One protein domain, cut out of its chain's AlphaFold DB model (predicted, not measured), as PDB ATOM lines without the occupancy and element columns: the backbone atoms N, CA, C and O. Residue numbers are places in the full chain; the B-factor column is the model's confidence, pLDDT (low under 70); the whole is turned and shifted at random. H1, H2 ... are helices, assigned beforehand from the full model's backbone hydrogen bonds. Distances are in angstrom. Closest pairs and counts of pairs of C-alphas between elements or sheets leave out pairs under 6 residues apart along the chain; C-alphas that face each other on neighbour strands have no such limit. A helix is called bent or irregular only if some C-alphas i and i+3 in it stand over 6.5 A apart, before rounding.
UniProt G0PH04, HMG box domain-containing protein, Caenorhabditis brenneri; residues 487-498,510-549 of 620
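Overview. This is residues 487 to 498 and 510 to 549 of the 620 residues of the protein "HMG box domain-containing protein" of Caenorhabditis brenneri (UniProt G0PH04). Two helices, H2 and the longer H3, make an open V, and the short helix H1 sits in its fork, touching both. Residues 522 to 527 stick out at the corner of the V, residues 540 to 549 at the far end of H3. The printed part has 52 residues, all helix in class, in the order H1, H2, H3, with no named strand. It is loose, with a radius of gyration of the C-alphas of 12.9 A, and spans 36 by 26 by 16 A.

Along the chain. H1, residues 488 to 498, begins at C-alpha (61.854, 45.233, 87.242) and is 15.7 A long. H2, residues 510 to 522, measures 19.0 A. H3, residues 525 to 545, measures 29.0 A and ends at C-alpha (78.002, 36.239, 80.651). H3 has a kink of 28 degrees near residue 532 and is only just irregular, with C-alphas 527 and 530 7.0 A apart.

Arrangement. H1 touches H3, about perpendicular at 76 degrees, through residues 528 to 535 of H3 alone; the closest C-alphas, of Ala 488 and Tyr 531, are 4.7 A apart. H1 touches H2 at a steep tilt of 55 degrees, opposite ways, the closest C-alphas being those of Val 493 and Phe 516, 6.4 A. H2 and H3 are close but not clearly touching, with C-alphas 520 and 528 closest at 7.8 A. Every O i to N i+4 pair is within hydrogen-bond range in H1, 8 of 9 in H2 and 14 of 17 in H3.

Size, cuts and confidence. The farthest C-alphas, of Ala 522 and Asp 548, are 37.1 A apart. Residues 499 to 509 are not printed; C-alphas 498 and 510 stand 15.4 A apart across the cut. The link from H2 to H3 is tight. Mean pLDDT of the printed part is 84.7, and no printed residue is under 70.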
ATOM      1  N   ASN A 487      62.954  41.130  84.730       90.88
ATOM      2  CA  ASN A 487      62.522  42.519  84.552       90.88
ATOM      3  C   ASN A 487      62.131  43.145  85.908       90.88
ATOM      4  O   ASN A 487      61.750  42.415  86.824       90.88
ATOM      5  N   ALA A 488      62.126  44.475  86.015       87.38
ATOM      6  CA  ALA A 488      61.854  45.233  87.242       87.38
ATOM      7  C   ALA A 488      60.581  44.772  87.975       87.38
ATOM      8  O   ALA A 488      60.616  44.447  89.159       87.38
ATOM      9  N   PHE A 489      59.475  44.613  87.238       88.06
ATOM     10  CA  PHE A 489      58.223  44.085  87.786       88.06
ATOM     11  C   PHE A 489      58.359  42.656  88.346       88.06
ATOM     12  O   PHE A 489      57.757  42.333  89.364       88.06
ATOM     13  N   MET A 490      59.175  41.794  87.732       90.88
ATOM     14  CA  MET A 490      59.402  40.427  88.221       90.88
ATOM     15  C   MET A 490      60.306  40.394  89.462       90.88
ATOM     16  O   MET A 490      60.135  39.516  90.305       90.88
ATOM     17  N   LEU A 491      61.233  41.350  89.605       87.38
ATOM     18  CA  LEU A 491      61.994  41.551  90.844       87.38
ATOM     19  C   LEU A 491      61.065  42.003  91.980       87.38
ATOM     20  O   LEU A 491      61.069  41.396  93.050       87.38
ATOM     21  N   TYR A 492      60.206  42.991  91.714       86.81
ATOM     22  CA  TYR A 492      59.180  43.451  92.651       86.81
ATOM     23  C   TYR A 492      58.213  42.330  93.066       86.81
ATOM     24  O   TYR A 492      57.989  42.117  94.257       86.81
ATOM     25  N   VAL A 493      57.696  41.551  92.107       87.00
ATOM     26  CA  VAL A 493      56.822  40.397  92.378       87.00
ATOM     27  C   VAL A 493      57.531  39.336  93.218       87.00
ATOM     28  O   VAL A 493      56.913  38.801  94.132       87.00
ATOM     29  N   ASN A 494      58.812  39.040  92.971       84.38
ATOM     30  CA  ASN A 494      59.569  38.105  93.811       84.38
ATOM     31  C   ASN A 494      59.737  38.631  95.247       84.38
ATOM     32  O   ASN A 494      59.525  37.877  96.194       84.38
ATOM     33  N   PHE A 495      60.053  39.919  95.410       84.69
ATOM     34  CA  PHE A 495      60.179  40.568  96.717       84.69
ATOM     35  C   PHE A 495      58.850  40.550  97.494       84.69
ATOM     36  O   PHE A 495      58.780  39.978  98.579       84.69
ATOM     37  N   ARG A 496      57.757  41.063  96.905       82.75
ATOM     38  CA  ARG A 496      56.414  41.041  97.521       82.75
ATOM     39  C   ARG A 496      55.946  39.617  97.822       82.75
ATOM     40  O   ARG A 496      55.357  39.384  98.875       82.75
ATOM     41  N   ARG A 497      56.217  38.657  96.930       78.69
ATOM     42  CA  ARG A 497      55.846  37.250  97.125       78.69
ATOM     43  C   ARG A 497      56.545  36.624  98.326       78.69
ATOM     44  O   ARG A 497      55.908  35.810  98.981       78.69
ATOM     45  N   ASN A 498      57.800  36.970  98.614       76.94
ATOM     46  CA  ASN A 498      58.479  36.458  99.805       76.94
ATOM     47  C   ASN A 498      57.806  36.997 101.078       76.94
ATOM     48  O   ASN A 498      57.306  36.193 101.858       76.94
ATOM     49  N   VAL A 510      47.679  33.302  90.850       75.75
ATOM     50  CA  VAL A 510      47.033  34.149  89.828       75.75
ATOM     51  C   VAL A 510      46.458  35.432  90.441       75.75
ATOM     52  O   VAL A 510      46.623  36.514  89.880       75.75
ATOM     53  N   GLU A 511      45.832  35.323  91.612       77.00
ATOM     54  CA  GLU A 511      45.185  36.434  92.320       77.00
ATOM     55  C   GLU A 511      46.246  37.380  92.913       77.00
ATOM     56  O   GLU A 511      46.169  38.595  92.722       77.00
ATOM     57  N   LEU A 512      47.314  36.826  93.509       77.25
ATOM     58  CA  LEU A 512      48.479  37.596  93.971       77.25
ATOM     59  C   LEU A 512      49.174  38.352  92.827       77.25
ATOM     60  O   LEU A 512      49.476  39.535  92.962       77.25
ATOM     61  N   THR A 513      49.386  37.701  91.677       80.69
ATOM     62  CA  THR A 513      50.044  38.334  90.517       80.69
ATOM     63  C   THR A 513      49.214  39.493  89.958       80.69
ATOM     64  O   THR A 513      49.783  40.510  89.560       80.69
ATOM     65  N   LYS A 514      47.875  39.382  89.975       83.25
ATOM     66  CA  LYS A 514      46.977  40.486  89.609       83.25
ATOM     67  C   LYS A 514      47.134  41.669  90.571       83.25
ATOM     68  O   LYS A 514      47.411  42.772  90.110       83.25
ATOM     69  N   ARG A 515      47.046  41.427  91.886       83.56
ATOM     70  CA  ARG A 515      47.199  42.466  92.922       83.56
ATOM     71  C   ARG A 515      48.549  43.182  92.829       83.56
ATOM     72  O   ARG A 515      48.585  44.406  92.802       83.56
ATOM     73  N   PHE A 516      49.656  42.448  92.700       87.75
ATOM     74  CA  PHE A 516      50.980  43.061  92.537       87.75
ATOM     75  C   PHE A 516      51.094  43.880  91.238       87.75
ATOM     76  O   PHE A 516      51.805  44.879  91.209       87.75
ATOM     77  N   GLY A 517      50.381  43.497  90.171       87.19
ATOM     78  CA  GLY A 517      50.295  44.269  88.926       87.19
ATOM     79  C   GLY A 517      49.462  45.553  89.029       87.19
ATOM     80  O   GLY A 517      49.657  46.467  88.229       87.19
ATOM     81  N   GLU A 518      48.552  45.639  89.999       87.31
ATOM     82  CA  GLU A 518      47.801  46.853  90.339       87.31
ATOM     83  C   GLU A 518      48.643  47.764  91.252       87.31
ATOM     84  O   GLU A 518      48.809  48.944  90.947       87.31
ATOM     85  N   GLU A 519      49.291  47.201  92.279       85.25
ATOM     86  CA  GLU A 519      50.235  47.910  93.160       85.25
ATOM     87  C   GLU A 519      51.413  48.525  92.368       85.25
ATOM     88  O   GLU A 519      51.689  49.717  92.494       85.25
ATOM     89  N   TRP A 520      52.044  47.770  91.458       88.81
ATOM     90  CA  TRP A 520      53.148  48.258  90.611       88.81
ATOM     91  C   TRP A 520      52.746  49.377  89.633       88.81
ATOM     92  O   TRP A 520      53.589  50.179  89.227       88.81
ATOM     93  N   LYS A 521      51.468  49.452  89.235       87.06
ATOM     94  CA  LYS A 521      50.958  50.573  88.426       87.06
ATOM     95  C   LYS A 521      50.778  51.842  89.256       87.06
ATOM     96  O   LYS A 521      50.961  52.925  88.711       87.06
ATOM     97  N   ALA A 522      50.416  51.701  90.531       87.44
ATOM     98  CA  ALA A 522      50.209  52.816  91.452       87.44
ATOM     99  C   ALA A 522      51.523  53.421  91.984       87.44
ATOM    100  O   ALA A 522      51.531  54.589  92.357       87.44
ATOM    101  N   PHE A 523      52.618  52.653  91.995       88.88
ATOM    102  CA  PHE A 523      53.950  53.138  92.382       88.88
ATOM    103  C   PHE A 523      54.385  54.347  91.543       88.88
ATOM    104  O   PHE A 523      54.247  54.352  90.317       88.88
ATOM    105  N   THR A 524      55.003  55.332  92.183       88.94
ATOM    106  CA  THR A 524      55.739  56.417  91.522       88.94
ATOM    107  C   THR A 524      56.981  55.886  90.805       88.94
ATOM    108  O   THR A 524      57.458  54.781  91.071       88.94
ATOM    109  N   ASP A 525      57.544  56.657  89.875       82.31
ATOM    110  CA  ASP A 525      58.765  56.229  89.179       82.31
ATOM    111  C   ASP A 525      60.002  56.240  90.098       82.31
ATOM    112  O   ASP A 525      60.955  55.503  89.852       82.31
ATOM    113  N   GLU A 526      59.948  56.975  91.213       85.19
ATOM    114  CA  GLU A 526      60.941  56.951  92.293       85.19
ATOM    115  C   GLU A 526      60.912  55.617  93.062       85.19
ATOM    116  O   GLU A 526      61.963  55.021  93.295       85.19
ATOM    117  N   GLU A 527      59.724  55.082  93.367       82.56
ATOM    118  CA  GLU A 527      59.554  53.757  93.992       82.56
ATOM    119  C   GLU A 527      59.886  52.600  93.033       82.56
ATOM    120  O   GLU A 527      60.381  51.550  93.453       82.56
ATOM    121  N   LYS A 528      59.653  52.779  91.724       88.75
ATOM    122  CA  LYS A 528      60.060  51.804  90.695       88.75
ATOM    123  C   LYS A 528      61.575  51.787  90.470       88.75
ATOM    124  O   LYS A 528      62.119  50.727  90.151       88.75
ATOM    125  N   LYS A 529      62.249  52.933  90.629       87.69
ATOM    126  CA  LYS A 529      63.673  53.150  90.320       87.69
ATOM    127  C   LYS A 529      64.624  52.037  90.797       87.69
ATOM    128  O   LYS A 529      65.295  51.481  89.932       87.69
ATOM    129  N   PRO A 530      64.664  51.618  92.081       86.81
ATOM    130  CA  PRO A 530      65.589  50.567  92.525       86.81
ATOM    131  C   PRO A 530      65.387  49.226  91.799       86.81
ATOM    132  O   PRO A 530      66.355  48.529  91.504       86.81
ATOM    133  N   TYR A 531      64.146  48.873  91.449       88.69
ATOM    134  CA  TYR A 531      63.851  47.654  90.690       88.69
ATOM    135  C   TYR A 531      64.205  47.789  89.202       88.69
ATOM    136  O   TYR A 531      64.544  46.794  88.565       88.69
ATOM    137  N   VAL A 532      64.128  48.999  88.640       86.62
ATOM    138  CA  VAL A 532      64.557  49.300  87.264       86.62
ATOM    139  C   VAL A 532      66.080  49.264  87.153       86.62
ATOM    140  O   VAL A 532      66.603  48.612  86.250       86.62
ATOM    141  N   ASP A 533      66.791  49.881  88.094       86.75
ATOM    142  CA  ASP A 533      68.254  49.910  88.124       86.75
ATOM    143  C   ASP A 533      68.841  48.498  88.320       86.75
ATOM    144  O   ASP A 533      69.739  48.097  87.576       86.75
ATOM    145  N   GLU A 534      68.274  47.681  89.217       85.25
ATOM    146  CA  GLU A 534      68.697  46.281  89.398       85.25
ATOM    147  C   GLU A 534      68.337  45.388  88.195       85.25
ATOM    148  O   GLU A 534      69.140  44.550  87.780       85.25
ATOM    149  N   ALA A 535      67.177  45.589  87.556       88.81
ATOM    150  CA  ALA A 535      66.840  44.878  86.320       88.81
ATOM    151  C   ALA A 535      67.787  45.245  85.166       88.81
ATOM    152  O   ALA A 535      68.181  44.371  84.389       88.81
ATOM    153  N   ASN A 536      68.201  46.512  85.075       85.12
ATOM    154  CA  ASN A 536      69.220  46.963  84.130       85.12
ATOM    155  C   ASN A 536      70.584  46.325  84.439       85.12
ATOM    156  O   ASN A 536      71.231  45.821  83.518       85.12
ATOM    157  N   ARG A 537      70.989  46.261  85.716       91.19
ATOM    158  CA  ARG A 537      72.223  45.590  86.160       91.19
ATOM    159  C   ARG A 537      72.238  44.119  85.733       91.19
ATOM    160  O   ARG A 537      73.157  43.697  85.032       91.19
ATOM    161  N   LEU A 538      71.177  43.372  86.044       86.06
ATOM    162  CA  LEU A 538      71.012  41.968  85.648       86.06
ATOM    163  C   LEU A 538      70.947  41.779  84.121       86.06
ATOM    164  O   LEU A 538      71.444  40.781  83.601       86.06
ATOM    165  N   ALA A 539      70.370  42.726  83.375       83.94
ATOM    166  CA  ALA A 539      70.321  42.681  81.911       83.94
ATOM    167  C   ALA A 539      71.664  43.015  81.229       83.94
ATOM    168  O   ALA A 539      71.877  42.622  80.076       83.94
ATOM    169  N   VAL A 540      72.568  43.729  81.908       85.00
ATOM    170  CA  VAL A 540      73.970  43.912  81.490       85.00
ATOM    171  C   VAL A 540      74.788  42.669  81.833       85.00
ATOM    172  O   VAL A 540      75.426  42.114  80.944       85.00
ATOM    173  N   GLU A 541      74.702  42.184  83.073       85.44
ATOM    174  CA  GLU A 541      75.410  40.992  83.561       85.44
ATOM    175  C   GLU A 541      75.089  39.749  82.712       85.44
ATOM    176  O   GLU A 541      75.986  39.099  82.179       85.44
ATOM    177  N   HIS A 542      73.804  39.482  82.463       88.44
ATOM    178  CA  HIS A 542      73.360  38.384  81.601       88.44
ATOM    179  C   HIS A 542      73.834  38.535  80.141       88.44
ATOM    180  O   HIS A 542      74.050  37.540  79.452       88.44
ATOM    181  N   ARG A 543      74.010  39.768  79.644       83.06
ATOM    182  CA  ARG A 543      74.511  40.026  78.282       83.06
ATOM    183  C   ARG A 543      76.023  39.845  78.163       83.06
ATOM    184  O   ARG A 543      76.483  39.475  77.088       83.06
ATOM    185  N   LEU A 544      76.766  40.087  79.240       81.44
ATOM    186  CA  LEU A 544      78.204  39.837  79.305       81.44
ATOM    187  C   LEU A 544      78.503  38.337  79.453       81.44
ATOM    188  O   LEU A 544      79.354  37.811  78.745       81.44
ATOM    189  N   ASN A 545      77.758  37.646  80.320       79.88
ATOM    190  CA  ASN A 545      78.002  36.239  80.651       79.88
ATOM    191  C   ASN A 545      77.433  35.249  79.613       79.88
ATOM    192  O   ASN A 545      77.866  34.099  79.568       79.88
ATOM    193  N   HIS A 546      76.456  35.665  78.796       80.38
ATOM    194  CA  HIS A 546      75.792  34.812  77.800       80.38
ATOM    195  C   HIS A 546      75.622  35.525  76.440       80.38
ATOM    196  O   HIS A 546      74.486  35.807  76.040       80.38
ATOM    197  N   PRO A 547      76.708  35.830  75.702       77.94
ATOM    198  CA  PRO A 547      76.625  36.507  74.401       77.94
ATOM    199  C   PRO A 547      75.789  35.713  73.381       77.94
ATOM    200  O   PRO A 547      74.864  36.263  72.771       77.94
ATOM    201  N   ASP A 548      76.026  34.404  73.277       74.56
ATOM    202  CA  ASP A 548      75.413  33.494  72.294       74.56
ATOM    203  C   ASP A 548      73.879  33.470  72.371       74.56
ATOM    204  O   ASP A 548      73.188  33.294  71.364       74.56
ATOM    205  N   PHE A 549      73.319  33.698  73.564       81.50
ATOM    206  CA  PHE A 549      71.875  33.796  73.786       81.50
ATOM    207  C   PHE A 549      71.245  34.959  73.000       81.50
ATOM    208  O   PHE A 549      70.118  34.854  72.509       81.50
TER     209      PHE A 549